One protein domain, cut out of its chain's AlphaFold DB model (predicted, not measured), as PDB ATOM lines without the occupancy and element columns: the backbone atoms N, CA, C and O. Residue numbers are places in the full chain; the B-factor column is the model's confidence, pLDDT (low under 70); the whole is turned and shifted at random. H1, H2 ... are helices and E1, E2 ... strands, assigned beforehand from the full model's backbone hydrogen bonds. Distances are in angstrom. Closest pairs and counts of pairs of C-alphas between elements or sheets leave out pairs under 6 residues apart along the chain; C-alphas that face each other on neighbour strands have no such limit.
ATOM      1  N   TRP A 114     123.211 143.808 102.562       83.06
ATOM      2  CA  TRP A 114     124.120 142.835 103.162       83.06
ATOM      3  C   TRP A 114     125.522 142.877 102.564       83.06
ATOM      4  O   TRP A 114     126.511 142.720 103.281       83.06
ATOM      5  N   ARG A 115     125.645 143.170 101.264       83.62
ATOM      6  CA  ARG A 115     126.955 143.434 100.650       83.62
ATOM      7  C   ARG A 115     127.611 144.668 101.265       83.62
ATOM      8  O   ARG A 115     128.823 144.667 101.483       83.62
ATOM      9  N   ARG A 116     126.818 145.703 101.553       88.62
ATOM     10  CA  ARG A 116     127.295 146.920 102.217       88.62
ATOM     11  C   ARG A 116     127.692 146.646 103.667       88.62
ATOM     12  O   ARG A 116     128.753 147.098 104.095       88.62
ATOM     13  N   LEU A 117     126.916 145.838 104.388       89.12
ATOM     14  CA  LEU A 117     127.274 145.367 105.725       89.12
ATOM     15  C   LEU A 117     128.598 144.600 105.700       89.12
ATOM     16  O   LEU A 117     129.500 144.924 106.460       89.12
ATOM     17  N   LYS A 118     128.758 143.653 104.769       89.19
ATOM     18  CA  LYS A 118     130.002 142.899 104.573       89.19
ATOM     19  C   LYS A 118     131.205 143.814 104.365       89.19
ATOM     20  O   LYS A 118     132.252 143.590 104.968       89.19
ATOM     21  N   SER A 119     131.078 144.837 103.514       90.88
ATOM     22  CA  SER A 119     132.167 145.799 103.312       90.88
ATOM     23  C   SER A 119     132.486 146.583 104.579       90.88
ATOM     24  O   SER A 119     133.659 146.733 104.896       90.88
ATOM     25  N   LEU A 120     131.466 147.012 105.331       93.19
ATOM     26  CA  LEU A 120     131.670 147.744 106.577       93.19
ATOM     27  C   LEU A 120     132.304 146.864 107.658       93.19
ATOM     28  O   LEU A 120     133.196 147.330 108.356       93.19
ATOM     29  N   LEU A 121     131.895 145.600 107.782       92.75
ATOM     30  CA  LEU A 121     132.517 144.654 108.709       92.75
ATOM     31  C   LEU A 121     133.992 144.446 108.361       92.75
ATOM     32  O   LEU A 121     134.837 144.584 109.233       92.75
ATOM     33  N   ARG A 122     134.326 144.215 107.084       93.44
ATOM     34  CA  ARG A 122     135.726 144.082 106.639       93.44
ATOM     35  C   ARG A 122     136.555 145.336 106.899       93.44
ATOM     36  O   ARG A 122     137.687 145.231 107.354       93.44
ATOM     37  N   GLU A 123     136.010 146.509 106.589       95.00
ATOM     38  CA  GLU A 123     136.700 147.783 106.789       95.00
ATOM     39  C   GLU A 123     136.965 148.046 108.274       95.00
ATOM     40  O   GLU A 123     138.068 148.436 108.648       95.00
ATOM     41  N   ASN A 124     135.968 147.805 109.126       94.44
ATOM     42  CA  ASN A 124     136.098 148.037 110.559       94.44
ATOM     43  C   ASN A 124     136.948 146.969 111.249       94.44
ATOM     44  O   ASN A 124     137.703 147.315 112.147       94.44
ATOM     45  N   GLU A 125     136.917 145.719 110.792       93.81
ATOM     46  CA  GLU A 125     137.841 144.682 111.259       93.81
ATOM     47  C   GLU A 125     139.295 145.070 110.945       93.81
ATOM     48  O   GLU A 125     140.148 145.078 111.832       93.81
ATOM     49  N   ALA A 126     139.568 145.495 109.705       93.12
ATOM     50  CA  ALA A 126     140.887 145.984 109.310       93.12
ATOM     51  C   ALA A 126     141.302 147.232 110.105       93.12
ATOM     52  O   ALA A 126     142.473 147.395 110.441       93.12
ATOM     53  N   ARG A 127     140.350 148.107 110.445       93.81
ATOM     54  CA  ARG A 127     140.600 149.283 111.284       93.81
ATOM     55  C   ARG A 127     140.980 148.897 112.708       93.81
ATOM     56  O   ARG A 127     141.962 149.425 113.215       93.81
ATOM     57  N   VAL A 128     140.265 147.956 113.326       93.12
ATOM     58  CA  VAL A 128     140.630 147.426 114.648       93.12
ATOM     59  C   VAL A 128     142.046 146.860 114.608       93.12
ATOM     60  O   VAL A 128     142.868 147.244 115.434       93.12
ATOM     61  N   GLN A 129     142.365 146.047 113.597       92.69
ATOM     62  CA  GLN A 129     143.706 145.488 113.394       92.69
ATOM     63  C   GLN A 129     144.789 146.567 113.224       92.69
ATOM     64  O   GLN A 129     145.885 146.446 113.772       92.69
ATOM     65  N   GLN A 130     144.489 147.654 112.506       93.12
ATOM     66  CA  GLN A 130     145.392 148.802 112.367       93.12
ATOM     67  C   GLN A 130     145.606 149.535 113.694       93.12
ATOM     68  O   GLN A 130     146.736 149.907 113.996       93.12
ATOM     69  N   MET A 131     144.553 149.720 114.496       91.88
ATOM     70  CA  MET A 131     144.635 150.392 115.797       91.88
ATOM     71  C   MET A 131     145.509 149.622 116.792       91.88
ATOM     72  O   MET A 131     146.257 150.237 117.544       91.88
ATOM     73  N   ILE A 132     145.443 148.289 116.773       91.56
ATOM     74  CA  ILE A 132     146.243 147.420 117.653       91.56
ATOM     75  C   ILE A 132     147.603 147.031 117.056       91.56
ATOM     76  O   ILE A 132     148.409 146.384 117.721       91.56
ATOM     77  N   GLY A 133     147.857 147.373 115.790       89.75
ATOM     78  CA  GLY A 133     149.100 147.056 115.086       89.75
ATOM     79  C   GLY A 133     149.322 145.567 114.791       89.75
ATOM     80  O   GLY A 133     150.452 145.175 114.499       89.75
ATOM     81  N   ARG A 134     148.281 144.724 114.865       88.56
ATOM     82  CA  ARG A 134     148.357 143.279 114.581       88.56
ATOM     83  C   ARG A 134     147.093 142.750 113.912       88.56
ATOM     84  O   ARG A 134     146.003 143.269 114.120       88.56
ATOM     85  N   THR A 135     147.250 141.698 113.111       80.44
ATOM     86  CA  THR A 135     146.156 141.083 112.342       80.44
ATOM     87  C   THR A 135     145.420 139.979 113.099       80.44
ATOM     88  O   THR A 135     144.289 139.661 112.751       80.44
ATOM     89  N   GLU A 136     146.041 139.390 114.124       79.19
ATOM     90  CA  GLU A 136     145.483 138.269 114.887       79.19
ATOM     91  C   GLU A 136     145.816 138.377 116.383       79.19
ATOM     92  O   GLU A 136     146.719 139.113 116.789       79.19
ATOM     93  N   GLY A 137     145.096 137.606 117.204       85.38
ATOM     94  CA  GLY A 137     145.301 137.497 118.651       85.38
ATOM     95  C   GLY A 137     144.182 138.127 119.480       85.38
ATOM     96  O   GLY A 137     143.354 138.878 118.968       85.38
ATOM     97  N   SER A 138     144.140 137.809 120.773       91.75
ATOM     98  CA  SER A 138     143.169 138.422 121.686       91.75
ATOM     99  C   SER A 138     143.537 139.877 121.957       91.75
ATOM    100  O   SER A 138     144.712 140.185 122.139       91.75
ATOM    101  N   LEU A 139     142.545 140.755 122.026       91.56
ATOM    102  CA  LEU A 139     142.658 142.103 122.560       91.56
ATOM    103  C   LEU A 139     142.913 142.024 124.066       91.56
ATOM    104  O   LEU A 139     142.277 141.226 124.765       91.56
ATOM    105  N   SER A 140     143.824 142.856 124.560       92.94
ATOM    106  CA  SER A 140     143.916 143.177 125.979       92.94
ATOM    107  C   SER A 140     142.710 144.022 126.403       92.94
ATOM    108  O   SER A 140     141.929 144.508 125.576       92.94
ATOM    109  N   GLU A 141     142.532 144.204 127.708       93.88
ATOM    110  CA  GLU A 141     141.459 145.049 128.234       93.88
ATOM    111  C   GLU A 141     141.639 146.520 127.826       93.88
ATOM    112  O   GLU A 141     140.679 147.165 127.403       93.88
ATOM    113  N   GLU A 142     142.878 147.018 127.844       93.81
ATOM    114  CA  GLU A 142     143.235 148.375 127.413       93.81
ATOM    115  C   GLU A 142     142.953 148.591 125.919       93.81
ATOM    116  O   GLU A 142     142.339 149.587 125.535       93.81
ATOM    117  N   GLU A 143     143.331 147.630 125.071       94.12
ATOM    118  CA  GLU A 143     143.053 147.673 123.631       94.12
ATOM    119  C   GLU A 143     141.549 147.593 123.354       94.12
ATOM    120  O   GLU A 143     141.021 148.338 122.528       94.12
ATOM    121  N   SER A 144     140.833 146.733 124.083       93.44
ATOM    122  CA  SER A 144     139.377 146.625 123.980       93.44
ATOM    123  C   SER A 144     138.690 147.932 124.371       93.44
ATOM    124  O   SER A 144     137.750 148.356 123.699       93.44
ATOM    125  N   ALA A 145     139.150 148.587 125.441       94.12
ATOM    126  CA  ALA A 145     138.629 149.873 125.888       94.12
ATOM    127  C   ALA A 145     138.902 150.978 124.859       94.12
ATOM    128  O   ALA A 145     137.990 151.732 124.521       94.12
ATOM    129  N   LEU A 146     140.115 151.023 124.304       94.25
ATOM    130  CA  LEU A 146     140.507 151.968 123.261       94.25
ATOM    131  C   LEU A 146     139.647 151.807 121.999       94.25
ATOM    132  O   LEU A 146     139.118 152.786 121.471       94.25
ATOM    133  N   VAL A 147     139.444 150.572 121.538       94.38
ATOM    134  CA  VAL A 147     138.612 150.286 120.362       94.38
ATOM    135  C   VAL A 147     137.140 150.615 120.631       94.38
ATOM    136  O   VAL A 147     136.477 151.213 119.783       94.38
ATOM    137  N   ARG A 148     136.615 150.283 121.819       94.62
ATOM    138  CA  ARG A 148     135.245 150.654 122.218       94.62
ATOM    139  C   ARG A 148     135.056 152.164 122.246       94.62
ATOM    140  O   ARG A 148     134.059 152.639 121.711       94.62
ATOM    141  N   ALA A 149     135.996 152.904 122.831       94.81
ATOM    142  CA  ALA A 149     135.963 154.363 122.863       94.81
ATOM    143  C   ALA A 149     135.919 154.944 121.444       94.81
ATOM    144  O   ALA A 149     135.088 155.801 121.155       94.81
ATOM    145  N   TRP A 150     136.714 154.393 120.526       94.94
ATOM    146  CA  TRP A 150     136.700 154.825 119.133       94.94
ATOM    147  C   TRP A 150     135.336 154.626 118.454       94.94
ATOM    148  O   TRP A 150     134.845 155.551 117.813       94.94
ATOM    149  N   PHE A 151     134.686 153.467 118.627       94.69
ATOM    150  CA  PHE A 151     133.340 153.224 118.079       94.69
ATOM    151  C   PHE A 151     132.250 154.089 118.727       94.69
ATOM    152  O   PHE A 151     131.216 154.327 118.103       94.69
ATOM    153  N   LEU A 152     132.458 154.554 119.964       93.31
ATOM    154  CA  LEU A 152     131.562 155.517 120.610       93.31
ATOM    155  C   LEU A 152     131.704 156.913 119.992       93.31
ATOM    156  O   LEU A 152     130.696 157.579 119.765       93.31
ATOM    157  N   GLU A 153     132.931 157.342 119.693       94.44
ATOM    158  CA  GLU A 153     133.205 158.624 119.028       94.44
ATOM    159  C   GLU A 153     132.817 158.609 117.542       94.44
ATOM    160  O   GLU A 153     132.338 159.611 117.010       94.44
ATOM    161  N   HIS A 154     132.984 157.463 116.877       92.75
ATOM    162  CA  HIS A 154     132.756 157.273 115.445       92.75
ATOM    163  C   HIS A 154     131.709 156.174 115.209       92.75
ATOM    164  O   HIS A 154     132.047 155.076 114.756       92.75
ATOM    165  N   PRO A 155     130.422 156.437 115.504       91.38
ATOM    166  CA  PRO A 155     129.380 155.430 115.385       91.38
ATOM    167  C   PRO A 155     129.196 155.010 113.926       91.38
ATOM    168  O   PRO A 155     128.801 155.800 113.066       91.38
ATOM    169  N   VAL A 156     129.431 153.730 113.652       94.25
ATOM    170  CA  VAL A 156     129.204 153.140 112.333       94.25
ATOM    171  C   VAL A 156     127.832 152.486 112.326       94.25
ATOM    172  O   VAL A 156     127.568 151.569 113.102       94.25
ATOM    173  N   SER A 157     126.945 152.949 111.444       93.31
ATOM    174  CA  SER A 157     125.596 152.399 111.315       93.31
ATOM    175  C   SER A 157     125.201 152.153 109.865       93.31
ATOM    176  O   SER A 157     125.709 152.786 108.936       93.31
ATOM    177  N   LEU A 158     124.287 151.207 109.677       90.62
ATOM    178  CA  LEU A 158     123.703 150.862 108.392       90.62
ATOM    179  C   LEU A 158     122.193 150.702 108.565       90.62
ATOM    180  O   LEU A 158     121.729 150.043 109.489       90.62
ATOM    181  N   ARG A 159     121.415 151.299 107.667       88.25
ATOM    182  CA  ARG A 159     119.968 151.092 107.640       88.25
ATOM    183  C   ARG A 159     119.656 149.884 106.767       88.25
ATOM    184  O   ARG A 159     120.119 149.847 105.632       88.25
ATOM    185  N   PHE A 160     118.893 148.952 107.324       83.56
ATOM    186  CA  PHE A 160     118.236 147.884 106.583       83.56
ATOM    187  C   PHE A 160     116.772 148.267 106.379       83.56
ATOM    188  O   PHE A 160     116.143 148.754 107.316       83.56
ATOM    189  N   GLU A 161     116.216 148.044 105.193       80.81
ATOM    190  CA  GLU A 161     114.783 148.253 104.936       80.81
ATOM    191  C   GLU A 161     113.902 147.378 105.838       80.81
ATOM    192  O   GLU A 161     112.806 147.788 106.223       80.81
ATOM    193  N   SER A 162     114.395 146.196 106.214       75.75
ATOM    194  CA  SER A 162     113.699 145.255 107.092       75.75
ATOM    195  C   SER A 162     113.772 145.603 108.580       75.75
ATOM    196  O   SER A 162     113.051 144.994 109.366       75.75
ATOM    197  N   GLU A 163     114.639 146.535 108.990       79.81
ATOM    198  CA  GLU A 163     114.805 146.901 110.398       79.81
ATOM    199  C   GLU A 163     114.219 148.291 110.685       79.81
ATOM    200  O   GLU A 163     114.403 149.234 109.909       79.81
ATOM    201  N   PRO A 164     113.524 148.459 111.824       81.38
ATOM    202  CA  PRO A 164     112.928 149.740 112.188       81.38
ATOM    203  C   PRO A 164     113.988 150.797 112.525       81.38
ATOM    204  O   PRO A 164     113.769 151.989 112.303       81.38
ATOM    205  N   GLU A 165     115.136 150.367 113.050       87.12
ATOM    206  CA  GLU A 165     116.247 151.225 113.450       87.12
ATOM    207  C   GLU A 165     117.523 150.859 112.675       87.12
ATOM    208  O   GLU A 165     117.698 149.705 112.279       87.12
ATOM    209  N   PRO A 166     118.437 151.821 112.446       89.81
ATOM    210  CA  PRO A 166     119.738 151.515 111.870       89.81
ATOM    211  C   PRO A 166     120.524 150.566 112.774       89.81
ATOM    212  O   PRO A 166     120.703 150.837 113.964       89.81
ATOM    213  N   VAL A 167     121.054 149.500 112.185       90.75
ATOM    214  CA  VAL A 167     121.942 148.573 112.883       90.75
ATOM    215  C   VAL A 167     123.298 149.235 113.088       90.75
ATOM    216  O   VAL A 167     123.731 150.051 112.266       90.75
ATOM    217  N   ARG A 168     123.984 148.899 114.175       94.00
ATOM    218  CA  ARG A 168     125.267 149.503 114.553       94.00
ATOM    219  C   ARG A 168     126.376 148.472 114.504       94.00
ATOM    220  O   ARG A 168     126.178 147.332 114.902       94.00
ATOM    221  N   ILE A 169     127.551 148.876 114.046       94.62
ATOM    222  CA  ILE A 169     128.752 148.047 114.124       94.62
ATOM    223  C   ILE A 169     129.501 148.431 115.391       94.62
ATOM    224  O   ILE A 169     129.730 149.615 115.645       94.62
ATOM    225  N   ARG A 170     129.858 147.432 116.196       94.31
ATOM    226  CA  ARG A 170     130.572 147.627 117.460       94.31
ATOM    227  C   ARG A 170     131.539 146.484 117.729       94.31
ATOM    228  O   ARG A 170     131.400 145.399 117.167       94.31
ATOM    229  N   LEU A 171     132.488 146.720 118.630       94.69
ATOM    230  CA  LEU A 171     133.330 145.654 119.163       94.69
ATOM    231  C   LEU A 171     132.464 144.652 119.942       94.69
ATOM    232  O   LEU A 171     131.748 145.053 120.864       94.69
ATOM    233  N   MET A 172     132.539 143.368 119.587       91.94
ATOM    234  CA  MET A 172     131.773 142.298 120.240       91.94
ATOM    235  C   MET A 172     132.664 141.224 120.851       91.94
ATOM    236  O   MET A 172     132.379 140.774 121.959       91.94
ATOM    237  N   HIS A 173     133.761 140.862 120.188       91.50
ATOM    238  CA  HIS A 173     134.693 139.847 120.667       91.50
ATOM    239  C   HIS A 173     136.077 140.432 120.943       91.50
ATOM    240  O   HIS A 173     136.514 141.388 120.304       91.50
ATOM    241  N   SER A 174     136.785 139.823 121.896       90.31
ATOM    242  CA  SER A 174     138.205 140.086 122.128       90.31
ATOM    243  C   SER A 174     139.100 139.331 121.148       90.31
ATOM    244  O   SER A 174     140.256 139.690 121.008       90.31
ATOM    245  N   THR A 175     138.603 138.314 120.449       90.75
ATOM    246  CA  THR A 175     139.334 137.569 119.411       90.75
ATOM    247  C   THR A 175     138.688 137.777 118.041       90.75
ATOM    248  O   THR A 175     137.482 138.020 117.997       90.75
ATOM    249  N   PRO A 176     139.432 137.627 116.929       88.31
ATOM    250  CA  PRO A 176     138.853 137.727 115.595       88.31
ATOM    251  C   PRO A 176     137.701 136.723 115.374       88.31
ATOM    252  O   PRO A 176     137.806 135.581 115.832       88.31
ATOM    253  N   PRO A 177     136.651 137.092 114.615       92.00
ATOM    254  CA  PRO A 177     136.356 138.456 114.180       92.00
ATOM    255  C   PRO A 177     135.940 139.344 115.364       92.00
ATOM    256  O   PRO A 177     135.068 138.967 116.148       92.00
ATOM    257  N   TYR A 178     136.573 140.513 115.487       92.81
ATOM    258  CA  TYR A 178     136.427 141.414 116.634       92.81
ATOM    259  C   TYR A 178     135.095 142.169 116.611       92.81
ATOM    260  O   TYR A 178     134.469 142.391 117.656       92.81
ATOM    261  N   VAL A 179     134.666 142.602 115.422       94.31
ATOM    262  CA  VAL A 179     133.463 143.426 115.252       94.31
ATOM    263  C   VAL A 179     132.223 142.589 114.952       94.31
ATOM    264  O   VAL A 179     132.268 141.569 114.267       94.31
ATOM    265  N   GLY A 180     131.082 143.073 115.427       92.88
ATOM    266  CA  GLY A 180     129.771 142.501 115.156       92.88
ATOM    267  C   GLY A 180     128.724 143.583 114.942       92.88
ATOM    268  O   GLY A 180     129.026 144.781 114.900       92.88
ATOM    269  N   VAL A 181     127.487 143.141 114.780       92.38
ATOM    270  CA  VAL A 181     126.336 143.961 114.427       92.38
ATOM    271  C   VAL A 181     125.329 143.927 115.568       92.38
ATOM    272  O   VAL A 181     124.891 142.864 115.997       92.38
ATOM    273  N   ASP A 182     124.959 145.106 116.039       92.06
ATOM    274  CA  ASP A 182     123.924 145.353 117.032       92.06
ATOM    275  C   ASP A 182     122.664 145.832 116.304       92.06
ATOM    276  O   ASP A 182     122.636 146.924 115.726       92.06
ATOM    277  N   PHE A 183     121.630 144.996 116.304       87.12
ATOM    278  CA  PHE A 183     120.320 145.275 115.712       87.12
ATOM    279  C   PHE A 183     119.385 145.984 116.703       87.12
ATOM    280  O   PHE A 183     118.205 146.190 116.422       87.12
ATOM    281  N   GLY A 184     119.905 146.372 117.869       83.56
ATOM    282  CA  GLY A 184     119.147 146.967 118.952       83.56
ATOM    283  C   GLY A 184     118.367 145.930 119.757       83.56
ATOM    284  O   GLY A 184     118.209 144.769 119.381       83.56
ATOM    285  N   ARG A 185     117.856 146.365 120.914       81.50
ATOM    286  CA  ARG A 185     117.015 145.545 121.814       81.50
ATOM    287  C   ARG A 185     117.654 144.211 122.233       81.50
ATOM    288  O   ARG A 185     116.944 143.248 122.493       81.50
ATOM    289  N   GLY A 186     118.984 144.163 122.299       79.94
ATOM    290  CA  GLY A 186     119.730 142.960 122.675       79.94
ATOM    291  C   GLY A 186     119.949 141.958 121.540       79.94
ATOM    292  O   GLY A 186     120.626 140.971 121.773       79.94
ATOM    293  N   ARG A 187     119.450 142.218 120.324       84.69
ATOM    294  CA  ARG A 187     119.691 141.372 119.148       84.69
ATOM    295  C   ARG A 187     121.065 141.686 118.573       84.69
ATOM    296  O   ARG A 187     121.223 142.663 117.843       84.69
ATOM    297  N   ASN A 188     122.059 140.873 118.895       87.94
ATOM    298  CA  ASN A 188     123.405 141.032 118.363       87.94
ATOM    299  C   ASN A 188     123.807 139.833 117.531       87.94
ATOM    300  O   ASN A 188     123.397 138.716 117.820       87.94
ATOM    301  N   ALA A 189     124.679 140.061 116.556       88.69
ATOM    302  CA  ALA A 189     125.303 138.973 115.836       88.69
ATOM    303  C   ALA A 189     126.717 139.287 115.392       88.69
ATOM    304  O   ALA A 189     127.050 140.417 115.034       88.69
ATOM    305  N   VAL A 190     127.532 138.245 115.343       88.75
ATOM    306  CA  VAL A 190     128.877 138.303 114.787       88.75
ATOM    307  C   VAL A 190     128.908 137.448 113.538       88.75
ATOM    308  O   VAL A 190     128.517 136.280 113.553       88.75
ATOM    309  N   PHE A 191     129.391 138.039 112.453       86.75
ATOM    310  CA  PHE A 191     129.537 137.366 111.174       86.75
ATOM    311  C   PHE A 191     131.010 137.232 110.828       86.75
ATOM    312  O   PHE A 191     131.800 138.142 111.068       86.75
ATOM    313  N   ASP A 192     131.362 136.127 110.185       84.19
ATOM    314  CA  ASP A 192     132.628 136.019 109.479       84.19
ATOM    315  C   ASP A 192     132.644 137.076 108.352       84.19
ATOM    316  O   ASP A 192     131.802 137.040 107.451       84.19
ATOM    317  N   PRO A 193     133.586 138.033 108.351       80.69
ATOM    318  CA  PRO A 193     133.609 139.116 107.368       80.69
ATOM    319  C   PRO A 193     133.943 138.626 105.946       80.69
ATOM    320  O   PRO A 193     133.685 139.313 104.948       80.69
ATOM    321  N   VAL A 194     134.521 137.432 105.798       79.81
ATOM    322  CA  VAL A 194     134.820 136.801 104.513       79.81
ATOM    323  C   VAL A 194     133.598 136.086 103.962       79.81
ATOM    324  O   VAL A 194     133.203 136.380 102.826       79.81
ATOM    325  N   THR A 195     133.006 135.186 104.740       75.94
ATOM    326  CA  THR A 195     131.929 134.292 104.288       75.94
ATOM    327  C   THR A 195     130.531 134.861 104.534       75.94
ATOM    328  O   THR A 195     129.617 134.540 103.786       75.94
ATOM    329  N   MET A 196     130.381 135.798 105.476       79.00
ATOM    330  CA  MET A 196     129.107 136.276 106.043       79.00
ATOM    331  C   MET A 196     128.310 135.199 106.789       79.00
ATOM    332  O   MET A 196     127.124 135.396 107.072       79.00
ATOM    333  N   LEU A 197     128.964 134.087 107.142       75.19
ATOM    334  CA  LEU A 197     128.399 133.087 108.037       75.19
ATOM    335  C   LEU A 197     128.217 133.690 109.426       75.19
ATOM    336  O   LEU A 197     129.098 134.390 109.926       75.19
ATOM    337  N   CYS A 198     127.070 133.421 110.042       79.44
ATOM    338  CA  CYS A 198     126.829 133.825 111.417       79.44
ATOM    339  C   CYS A 198     127.633 132.921 112.350       79.44
ATOM    340  O   CYS A 198     127.444 131.707 112.350       79.44
ATOM    341  N   LEU A 199     128.541 133.514 113.116       81.50
ATOM    342  CA  LEU A 199     129.351 132.816 114.111       81.50
ATOM    343  C   LEU A 199     128.690 132.853 115.491       81.50
ATOM    344  O   LEU A 199     128.913 131.962 116.303       81.50
ATOM    345  N   TYR A 200     127.887 133.887 115.743       80.62
ATOM    346  CA  TYR A 200     127.206 134.117 117.009       80.62
ATOM    347  C   TYR A 200     125.932 134.938 116.794       80.62
ATOM    348  O   TYR A 200     125.965 135.877 116.000       80.62
ATOM    349  N   SER A 201     124.864 134.613 117.528       82.38
ATOM    350  CA  SER A 201     123.626 135.396 117.645       82.38
ATOM    351  C   SER A 201     123.122 135.335 119.081       82.38
ATOM    352  O   SER A 201     123.137 134.253 119.669       82.38
ATOM    353  N   ASP A 202     122.645 136.470 119.590       72.88
ATOM    354  CA  ASP A 202     121.796 136.558 120.789       72.88
ATOM    355  C   ASP A 202     120.321 136.273 120.469       72.88
ATOM    356  O   ASP A 202     119.900 136.582 119.324       72.88
TER     357      ASP A 202
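Overview. This is residues 114 to 202 of the 202 residues of the protein "Death domain-containing protein" of Corallococcus sp. CA047B (UniProt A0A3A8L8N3). A strongly twisted sheet of five short strands has one long helix, H1, over one of its faces, running along the strands over E2 and E3, while a second helix, H2, stands near the last residues of E2 and only grazes the sheet. The strands follow one another as a row of hairpins, a meander in which each strand is the antiparallel neighbour of the one before, in the order E1 - E2 - E3 - E4 - E5. The printed part has 89 residues, with two named helices followed by five named strands along the chain, and its class is mixed, helices and strands. H1 on one face of the sheet makes two layers. The whole is compact, with a radius of gyration of the C-alphas of 12.4 A, and the C-alphas span 36 by 27 by 22 A along their three main axes.

Along the chain. The sheet is made of E1, residues 156 to 158; E2, residues 167 to 171, the longest strand by residues, 13.3 A from first to last C-alpha; E3, residues 179 to 182, 9.9 A; E4, residues 188 to 191, 10.1 A; and E5, residues 198 to 201. E1 and E5 measure 7.1 A and 7.2 A. C-alpha 167, where E2 begins, is at (121.942, 148.573, 112.883), and C-alpha 201, where E5 ends, is at (123.626, 135.396, 117.645). H1 is residues 114 to 132, 26.8 A long, and begins with C-alpha 114 at (124.120, 142.835, 103.162). H2 is residues 141 to 153, 18.4 A long.

Arrangement. E2 and E3 are inner strands and form a hairpin, antiparallel at 144 degrees, with N 182 and O 168 2.8 A apart and N 180 and O 170 2.9 A apart, both within hydrogen-bond range. On the other side of E2 from E3 is the edge strand E1, antiparallel to E2 at 147 degrees in a hairpin, with N 167 and O 158 within hydrogen-bond range at 2.8 A. E3 and E4 form a hairpin, antiparallel at 143 degrees, with N 181 and O 189 within hydrogen-bond range at 2.8 A. E4 and the edge strand E5 form the last hairpin, antiparallel at 171 degrees, with N 199 and O 190 within hydrogen-bond range at 2.8 A. The pairing of E4 is staggered: its residues 188 to 189 pair with E3 and its residues 189 to 191 with E5. E1 and E5 are apart. H1 is on the sheet at a height over the sheet of 8.8 A, over E2 and E3, and its line stands at 24 degrees to that of E2 on the local plane, along the strands. The closest C-alphas of H1 and E3 are those of Glu 125 and Val 179, 6.1 A apart. H2 only grazes the sheet with its residues 144 to 152; its closest C-alphas to E2 are those of Arg 148 and Leu 171, 6.2 A apart. H1 and H2 only just touch, with 3 pairs of C-alphas within 8 A, the closest those of Val 128 and Val 147 at 6.7 A. H1 touches H2 with its residues 128 to 132 alone, and H2 touches H1 with its residues 143 to 147 alone. Their lines stand at a steep tilt of 49 degrees, opposite ways. In H1 and H2 every O i to N i+4 pair is within hydrogen-bond range.

Size, cuts and confidence. The two C-alphas farthest apart are those of Gly 133 and Pro 164, 36.4 A. The printed part has no cut and ends at residue 202, the chain's last residue. The links from H2 to E1 and from E3 to E4 are tight, the others are short, and no link is long. The mean pLDDT of the printed part is 88.9, and no printed residue is under 70.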